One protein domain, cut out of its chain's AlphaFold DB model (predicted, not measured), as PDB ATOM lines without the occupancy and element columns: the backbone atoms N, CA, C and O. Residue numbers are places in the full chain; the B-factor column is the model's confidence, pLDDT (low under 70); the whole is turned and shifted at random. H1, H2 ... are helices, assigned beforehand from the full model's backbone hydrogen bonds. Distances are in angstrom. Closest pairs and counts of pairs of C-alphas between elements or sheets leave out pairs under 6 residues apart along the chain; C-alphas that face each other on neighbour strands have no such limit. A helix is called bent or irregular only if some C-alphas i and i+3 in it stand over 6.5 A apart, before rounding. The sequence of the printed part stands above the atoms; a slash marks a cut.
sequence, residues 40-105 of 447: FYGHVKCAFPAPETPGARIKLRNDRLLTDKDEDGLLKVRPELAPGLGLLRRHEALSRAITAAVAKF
ATOM      1  N   PHE A  40      57.370  44.652  40.929       67.38
ATOM      2  CA  PHE A  40      56.786  45.638  41.819       67.38
ATOM      3  C   PHE A  40      57.829  46.127  42.836       67.38
ATOM      4  O   PHE A  40      58.413  45.325  43.561       67.38
ATOM      5  N   TYR A  41      58.045  47.443  42.914       65.56
ATOM      6  CA  TYR A  41      59.107  48.051  43.726       65.56
ATOM      7  C   TYR A  41      58.764  48.216  45.226       65.56
ATOM      8  O   TYR A  41      59.511  48.816  45.989       65.56
ATOM      9  N   GLY A  42      57.628  47.697  45.697       59.59
ATOM     10  CA  GLY A  42      57.293  47.685  47.130       59.59
ATOM     11  C   GLY A  42      56.705  48.993  47.680       59.59
ATOM     12  O   GLY A  42      55.944  48.945  48.644       59.59
ATOM     13  N   HIS A  43      56.966  50.153  47.066       64.62
ATOM     14  CA  HIS A  43      56.346  51.420  47.473       64.62
ATOM     15  C   HIS A  43      54.906  51.541  46.950       64.62
ATOM     16  O   HIS A  43      54.658  52.111  45.891       64.62
ATOM     17  N   VAL A  44      53.938  51.025  47.712       66.25
ATOM     18  CA  VAL A  44      52.520  51.380  47.542       66.25
ATOM     19  C   VAL A  44      52.188  52.517  48.499       66.25
ATOM     20  O   VAL A  44      52.299  52.359  49.715       66.25
ATOM     21  N   LYS A  45      51.708  53.643  47.971       69.50
ATOM     22  CA  LYS A  45      51.022  54.663  48.769       69.50
ATOM     23  C   LYS A  45      49.617  54.849  48.221       69.50
ATOM     24  O   LYS A  45      49.432  55.235  47.071       69.50
ATOM     25  N   CYS A  46      48.622  54.560  49.047       69.69
ATOM     26  CA  CYS A  46      47.226  54.797  48.716       69.69
ATOM     27  C   CYS A  46      46.897  56.259  49.053       69.69
ATOM     28  O   CYS A  46      46.770  56.608  50.223       69.69
ATOM     29  N   ALA A  47      46.836  57.125  48.035       70.38
ATOM     30  CA  ALA A  47      46.520  58.545  48.227       70.38
ATOM     31  C   ALA A  47      45.021  58.789  48.471       70.38
ATOM     32  O   ALA A  47      44.655  59.726  49.178       70.38
ATOM     33  N   PHE A  48      44.167  57.932  47.906       71.19
ATOM     34  CA  PHE A  48      42.716  57.988  48.047       71.19
ATOM     35  C   PHE A  48      42.161  56.584  48.268       71.19
ATOM     36  O   PHE A  48      42.633  55.652  47.609       71.19
ATOM     37  N   PRO A  49      41.160  56.415  49.149       66.62
ATOM     38  CA  PRO A  49      40.452  55.150  49.248       66.62
ATOM     39  C   PRO A  49      39.803  54.825  47.898       66.62
ATOM     40  O   PRO A  49      39.374  55.726  47.173       66.62
ATOM     41  N   ALA A  50      39.729  53.537  47.563       61.16
ATOM     42  CA  ALA A  50      38.964  53.106  46.400       61.16
ATOM     43  C   ALA A  50      37.520  53.618  46.534       61.16
ATOM     44  O   ALA A  50      36.975  53.558  47.645       61.16
ATOM     45  N   PRO A  51      36.895  54.112  45.448       61.50
ATOM     46  CA  PRO A  51      35.504  54.510  45.509       61.50
ATOM     47  C   PRO A  51      34.666  53.346  46.020       61.50
ATOM     48  O   PRO A  51      34.846  52.215  45.559       61.50
ATOM     49  N   GLU A  52      33.765  53.600  46.971       53.94
ATOM     50  CA  GLU A  52      32.794  52.580  47.345       53.94
ATOM     51  C   GLU A  52      31.969  52.290  46.090       53.94
ATOM     52  O   GLU A  52      31.179  53.127  45.643       53.94
ATOM     53  N   THR A  53      32.171  51.124  45.470       50.69
ATOM     54  CA  THR A  53      31.319  50.697  44.362       50.69
ATOM     55  C   THR A  53      29.864  50.784  44.833       50.69
ATOM     56  O   THR A  53      29.577  50.466  45.989       50.69
ATOM     57  N   PRO A  54      28.902  51.181  43.985       45.84
ATOM     58  CA  PRO A  54      27.490  51.230  44.374       45.84
ATOM     59  C   PRO A  54      26.968  49.903  44.969       45.84
ATOM     60  O   PRO A  54      26.020  49.905  45.752       45.84
ATOM     61  N   GLY A  55      27.627  48.775  44.662       41.59
ATOM     62  CA  GLY A  55      27.394  47.470  45.286       41.59
ATOM     63  C   GLY A  55      27.960  47.301  46.706       41.59
ATOM     64  O   GLY A  55      27.436  46.495  47.463       41.59
ATOM     65  N   ALA A  56      28.965  48.074  47.125       38.38
ATOM     66  CA  ALA A  56      29.572  47.999  48.458       38.38
ATOM     67  C   ALA A  56      28.672  48.571  49.571       38.38
ATOM     68  O   ALA A  56      28.724  48.090  50.705       38.38
ATOM     69  N   ARG A  57      27.783  49.532  49.264       38.91
ATOM     70  CA  ARG A  57      26.714  49.950  50.201       38.91
ATOM     71  C   ARG A  57      25.622  48.898  50.350       38.91
ATOM     72  O   ARG A  57      24.970  48.844  51.391       38.91
ATOM     73  N   ILE A  58      25.499  47.996  49.379       41.22
ATOM     74  CA  ILE A  58      24.838  46.707  49.566       41.22
ATOM     75  C   ILE A  58      25.867  45.740  50.170       41.22
ATOM     76  O   ILE A  58      26.077  44.636  49.678       41.22
ATOM     77  N   LYS A  59      26.498  46.116  51.296       38.81
ATOM     78  CA  LYS A  59      26.891  45.095  52.273       38.81
ATOM     79  C   LYS A  59      25.634  44.278  52.478       38.81
ATOM     80  O   LYS A  59      24.667  44.828  53.003       38.81
ATOM     81  N   LEU A  60      25.644  43.052  51.954       43.81
ATOM     82  CA  LEU A  60      24.543  42.106  51.924       43.81
ATOM     83  C   LEU A  60      23.712  42.247  53.193       43.81
ATOM     84  O   LEU A  60      24.028  41.662  54.228       43.81
ATOM     85  N   ARG A  61      22.653  43.060  53.130       41.66
ATOM     86  CA  ARG A  61      21.821  43.277  54.309       41.66
ATOM     87  C   ARG A  61      21.065  42.000  54.649       41.66
ATOM     88  O   ARG A  61      20.585  41.911  55.764       41.66
ATOM     89  N   ASN A  62      21.036  41.017  53.744       46.50
ATOM     90  CA  ASN A  62      20.924  39.597  54.038       46.50
ATOM     91  C   ASN A  62      21.374  38.796  52.806       46.50
ATOM     92  O   ASN A  62      20.784  38.940  51.741       46.50
ATOM     93  N   ASP A  63      22.327  37.879  52.962       51.28
ATOM     94  CA  ASP A  63      22.620  36.807  51.985       51.28
ATOM     95  C   ASP A  63      21.528  35.716  51.976       51.28
ATOM     96  O   ASP A  63      21.737  34.560  51.614       51.28
ATOM     97  N   ARG A  64      20.338  36.055  52.485       59.28
ATOM     98  CA  ARG A  64      19.223  35.131  52.633       59.28
ATOM     99  C   ARG A  64      18.335  35.268  51.410       59.28
ATOM    100  O   ARG A  64      17.900  36.368  51.071       59.28
ATOM    101  N   LEU A  65      18.072  34.137  50.763       62.22
ATOM    102  CA  LEU A  65      16.942  34.001  49.852       62.22
ATOM    103  C   LEU A  65      15.669  34.468  50.564       62.22
ATOM    104  O   LEU A  65      15.499  34.182  51.753       62.22
ATOM    105  N   LEU A  66      14.799  35.170  49.835       66.88
ATOM    106  CA  LEU A  66      13.465  35.509  50.327       66.88
ATOM    107  C   LEU A  66      12.780  34.238  50.831       66.88
ATOM    108  O   LEU A  66      12.670  33.249  50.102       66.88
ATOM    109  N   THR A  67      12.340  34.266  52.082       71.94
ATOM    110  CA  THR A  67      11.582  33.172  52.685       71.94
ATOM    111  C   THR A  67      10.087  33.466  52.630       71.94
ATOM    112  O   THR A  67       9.680  34.626  52.582       71.94
ATOM    113  N   ASP A  68       9.255  32.428  52.730       72.38
ATOM    114  CA  ASP A  68       7.791  32.562  52.834       72.38
ATOM    115  C   ASP A  68       7.379  33.546  53.955       72.38
ATOM    116  O   ASP A  68       6.397  34.270  53.840       72.38
ATOM    117  N   LYS A  69       8.185  33.650  55.023       76.31
ATOM    118  CA  LYS A  69       7.953  34.584  56.137       76.31
ATOM    119  C   LYS A  69       8.188  36.049  55.766       76.31
ATOM    120  O   LYS A  69       7.515  36.920  56.318       76.31
ATOM    121  N   ASP A  70       9.145  36.321  54.883       76.69
ATOM    122  CA  ASP A  70       9.424  37.677  54.406       76.69
ATOM    123  C   ASP A  70       8.282  38.156  53.507       76.69
ATOM    124  O   ASP A  70       7.835  39.295  53.622       76.69
ATOM    125  N   GLU A  71       7.747  37.253  52.684       77.62
ATOM    126  CA  GLU A  71       6.574  37.503  51.848       77.62
ATOM    127  C   GLU A  71       5.309  37.739  52.672       77.62
ATOM    128  O   GLU A  71       4.626  38.742  52.463       77.62
ATOM    129  N   ASP A  72       5.035  36.887  53.661       78.31
ATOM    130  CA  ASP A  72       3.914  37.069  54.586       78.31
ATOM    131  C   ASP A  72       4.021  38.388  55.362       78.31
ATOM    132  O   ASP A  72       3.019  39.057  55.629       78.31
ATOM    133  N   GLY A  73       5.240  38.786  55.737       82.75
ATOM    134  CA  GLY A  73       5.510  40.083  56.354       82.75
ATOM    135  C   GLY A  73       5.199  41.246  55.412       82.75
ATOM    136  O   GLY A  73       4.573  42.224  55.821       82.75
ATOM    137  N   LEU A  74       5.580  41.124  54.141       80.69
ATOM    138  CA  LEU A  74       5.362  42.144  53.119       80.69
ATOM    139  C   LEU A  74       3.873  42.285  52.775       80.69
ATOM    140  O   LEU A  74       3.377  43.405  52.688       80.69
ATOM    141  N   LEU A  75       3.138  41.174  52.698       81.75
ATOM    142  CA  LEU A  75       1.688  41.154  52.477       81.75
ATOM    143  C   LEU A  75       0.884  41.699  53.655       81.75
ATOM    144  O   LEU A  75      -0.170  42.294  53.449       81.75
ATOM    145  N   LYS A  76       1.379  41.547  54.888       86.12
ATOM    146  CA  LYS A  76       0.765  42.184  56.065       86.12
ATOM    147  C   LYS A  76       0.857  43.707  56.014       86.12
ATOM    148  O   LYS A  76      -0.031  44.377  56.529       86.12
ATOM    149  N   VAL A  77       1.926  44.243  55.427       88.50
ATOM    150  CA  VAL A  77       2.151  45.691  55.317       88.50
ATOM    151  C   VAL A  77       1.532  46.260  54.037       88.50
ATOM    152  O   VAL A  77       1.051  47.390  54.054       88.50
ATOM    153  N   ARG A  78       1.533  45.488  52.943       84.69
ATOM    154  CA  ARG A  78       1.017  45.876  51.622       84.69
ATOM    155  C   ARG A  78       0.247  44.734  50.950       84.69
ATOM    156  O   ARG A  78       0.782  44.066  50.058       84.69
ATOM    157  N   PRO A  79      -1.014  44.506  51.351       85.19
ATOM    158  CA  PRO A  79      -1.866  43.473  50.763       85.19
ATOM    159  C   PRO A  79      -2.078  43.656  49.254       85.19
ATOM    160  O   PRO A  79      -2.287  42.679  48.537       85.19
ATOM    161  N   GLU A  80      -1.981  44.892  48.753       86.94
ATOM    162  CA  GLU A  80      -2.107  45.228  47.334       86.94
ATOM    163  C   GLU A  80      -1.066  44.539  46.432       86.94
ATOM    164  O   GLU A  80      -1.276  44.434  45.225       86.94
ATOM    165  N   LEU A  81       0.032  44.028  47.001       82.25
ATOM    166  CA  LEU A  81       1.087  43.317  46.272       82.25
ATOM    167  C   LEU A  81       0.811  41.813  46.097       82.25
ATOM    168  O   LEU A  81       1.534  41.153  45.347       82.25
ATOM    169  N   ALA A  82      -0.242  41.266  46.721       80.88
ATOM    170  CA  ALA A  82      -0.603  39.845  46.638       80.88
ATOM    171  C   ALA A  82      -0.696  39.285  45.203       80.88
ATOM    172  O   ALA A  82      -0.153  38.202  44.968       80.88
ATOM    173  N   PRO A  83      -1.282  39.993  44.213       81.62
ATOM    174  CA  PRO A  83      -1.362  39.485  42.842       81.62
ATOM    175  C   PRO A  83       0.006  39.325  42.154       81.62
ATOM    176  O   PRO A  83       0.131  38.543  41.215       81.62
ATOM    177  N   GLY A  84       1.029  40.063  42.604       77.44
ATOM    178  CA  GLY A  84       2.374  40.077  42.018       77.44
ATOM    179  C   GLY A  84       3.405  39.226  42.762       77.44
ATOM    180  O   GLY A  84       4.551  39.140  42.321       77.44
ATOM    181  N   LEU A  85       3.028  38.582  43.870       77.12
ATOM    182  CA  LEU A  85       3.967  37.887  44.755       77.12
ATOM    183  C   LEU A  85       4.713  36.741  44.053       77.12
ATOM    184  O   LEU A  85       5.919  36.582  44.224       77.12
ATOM    185  N   GLY A  86       4.026  36.002  43.174       74.88
ATOM    186  CA  GLY A  86       4.641  34.930  42.381       74.88
ATOM    187  C   GLY A  86       5.742  35.415  41.425       74.88
ATOM    188  O   GLY A  86       6.606  34.633  41.031       74.88
ATOM    189  N   LEU A  87       5.748  36.706  41.076       81.38
ATOM    190  CA  LEU A  87       6.800  37.334  40.274       81.38
ATOM    191  C   LEU A  87       7.937  37.886  41.144       81.38
ATOM    192  O   LEU A  87       9.064  37.995  40.663       81.38
ATOM    193  N   LEU A  88       7.668  38.203  42.416       80.94
ATOM    194  CA  LEU A  88       8.622  38.838  43.324       80.94
ATOM    195  C   LEU A  88       9.871  37.982  43.523       80.94
ATOM    196  O   LEU A  88      10.965  38.486  43.300       80.94
ATOM    197  N   ARG A  89       9.738  36.686  43.849       76.69
ATOM    198  CA  ARG A  89      10.909  35.797  44.014       76.69
ATOM    199  C   ARG A  89      11.770  35.738  42.767       76.69
ATOM    200  O   ARG A  89      12.992  35.788  42.851       76.69
ATOM    201  N   ARG A  90      11.130  35.626  41.602       79.69
ATOM    202  CA  ARG A  90      11.832  35.544  40.322       79.69
ATOM    203  C   ARG A  90      12.567  36.847  40.025       79.69
ATOM    204  O   ARG A  90      13.739  36.804  39.672       79.69
ATOM    205  N   HIS A  91      11.900  37.990  40.167       83.62
ATOM    206  CA  HIS A  91      12.518  39.295  39.940       83.62
ATOM    207  C   HIS A  91      13.585  39.618  40.978       83.62
ATOM    208  O   HIS A  91      14.577  40.239  40.626       83.62
ATOM    209  N   GLU A  92      13.434  39.160  42.215       83.38
ATOM    210  CA  GLU A  92      14.433  39.334  43.262       83.38
ATOM    211  C   GLU A  92      15.669  38.470  43.007       83.38
ATOM    212  O   GLU A  92      16.783  38.985  43.049       83.38
ATOM    213  N   ALA A  93      15.495  37.197  42.634       80.81
ATOM    214  CA  ALA A  93      16.602  36.332  42.239       80.81
ATOM    215  C   ALA A  93      17.346  36.888  41.014       80.81
ATOM    216  O   ALA A  93      18.575  36.963  41.025       80.81
ATOM    217  N   LEU A  94      16.607  37.337  39.991       82.81
ATOM    218  CA  LEU A  94      17.176  38.000  38.814       82.81
ATOM    219  C   LEU A  94      17.884  39.306  39.187       82.81
ATOM    220  O   LEU A  94      19.015  39.519  38.767       82.81
ATOM    221  N   SER A  95      17.261  40.159  40.003       83.06
ATOM    222  CA  SER A  95      17.856  41.412  40.467       83.06
ATOM    223  C   SER A  95      19.142  41.147  41.238       83.06
ATOM    224  O   SER A  95      20.137  41.808  40.975       83.06
ATOM    225  N   ARG A  96      19.158  40.160  42.144       81.94
ATOM    226  CA  ARG A  96      20.353  39.771  42.903       81.94
ATOM    227  C   ARG A  96      21.463  39.289  41.973       81.94
ATOM    228  O   ARG A  96      22.599  39.720  42.132       81.94
ATOM    229  N   ALA A  97      21.140  38.434  41.002       82.19
ATOM    230  CA  ALA A  97      22.107  37.943  40.024       82.19
ATOM    231  C   ALA A  97      22.696  39.088  39.182       82.19
ATOM    232  O   ALA A  97      23.912  39.162  39.027       82.19
ATOM    233  N   ILE A  98      21.858  40.019  38.713       80.88
ATOM    234  CA  ILE A  98      22.293  41.208  37.966       80.88
ATOM    235  C   ILE A  98      23.174  42.100  38.846       80.88
ATOM    236  O   ILE A  98      24.261  42.481  38.428       80.88
ATOM    237  N   THR A  99      22.758  42.402  40.078       80.62
ATOM    238  CA  THR A  99      23.540  43.230  41.006       80.62
ATOM    239  C   THR A  99      24.884  42.585  41.347       80.62
ATOM    240  O   THR A  99      25.889  43.286  41.384       80.62
ATOM    241  N   ALA A 100      24.928  41.266  41.556       80.25
ATOM    242  CA  ALA A 100      26.169  40.540  41.815       80.25
ATOM    243  C   ALA A 100      27.107  40.544  40.596       80.25
ATOM    244  O   ALA A 100      28.310  40.738  40.755       80.25
ATOM    245  N   ALA A 101      26.562  40.380  39.386       80.56
ATOM    246  CA  ALA A 101      27.333  40.446  38.147       80.56
ATOM    247  C   ALA A 101      27.907  41.853  37.910       80.56
ATOM    248  O   ALA A 101      29.116  41.993  37.750       80.56
ATOM    249  N   VAL A 102      27.070  42.894  37.997       82.50
ATOM    250  CA  VAL A 102      27.462  44.308  37.832       82.50
ATOM    251  C   VAL A 102      28.460  44.749  38.905       82.50
ATOM    252  O   VAL A 102      29.357  45.541  38.631       82.50
ATOM    253  N   ALA A 103      28.356  44.216  40.127       78.00
ATOM    254  CA  ALA A 103      29.333  44.479  41.182       78.00
ATOM    255  C   ALA A 103      30.721  43.892  40.874       78.00
ATOM    256  O   ALA A 103      31.715  44.423  41.368       78.00
ATOM    257  N   LYS A 104      30.796  42.812  40.083       80.75
ATOM    258  CA  LYS A 104      32.061  42.229  39.619       80.75
ATOM    259  C   LYS A 104      32.600  42.980  38.403       80.75
ATOM    260  O   LYS A 104      33.782  43.308  38.374       80.75
ATOM    261  N   PHE A 105      31.750  43.227  37.410       85.00
ATOM    262  CA  PHE A 105      32.106  43.931  36.184       85.00
ATOM    263  C   PHE A 105      30.865  44.576  35.564       85.00
ATOM    264  O   PHE A 105      29.878  43.895  35.284       85.00
TER     265      PHE A 105
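AT A GLANCE: This is residues 40 to 105 of the 447 residues of an uncharacterized protein of Blastomyces percursus (UniProt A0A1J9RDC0). One long helix, H2, sharply kinked near its first end, has the short helix H1 at that same end, and together they form a corner. The stretch before H1 is a long thread with no named element: residues 53 to 67 run alongside H2 in the opposite direction, and residues 40 to 52 stick out as a free tail that makes much of the length. The printed part has 66 residues with two named helices, H1 then H2, and no named strand; the class is all helix. The whole is extended, with a radius of gyration of the C-alphas of 18.5 A and spans of 60 by 20 by 17 A.

IN THESE COORDINATES: Find C-alpha 79 at (-1.866, 43.473, 50.763); from there H2, residues 79 to 104, runs 35.7 A to C-alpha 104 at (32.061, 42.229, 39.619). H2 is irregular: C-alphas 83 and 86 are 7.5 A apart, and it has a kink of 72 degrees near residue 86. Look next at C-alpha 68, at (7.791, 32.562, 52.834), where H1, residues 68 to 77, begins; it is 14.5 A long.

HOW THE PARTS SIT: H2 only just touches H1, with 3 pairs of C-alphas within 8 A, and does so with residues 81 to 85 alone. Look at Leu 75 and Ala 82, whose C-alphas are the closest of the two helices, 6.4 A apart. The lines of H1 and H2, that of H2 a rough one, stand at a steep tilt of 59 degrees, opposite ways. In H1 every O i to N i+4 pair is within hydrogen-bond range; in H2 16 of 22 are.

THE WHOLE: The two C-alphas farthest apart are those of Tyr 41 and Pro 79, 61.5 A. Without residues 40 to 52, which stand free, the body spans 36 by 18 by 15 A. The link from H1 to H2, one residue, is tight, and the printed part has no cut. In the B-factor column you will find a mean pLDDT of 70.7 for the printed part, with residues 40 to 46 and 49 to 66 under 70.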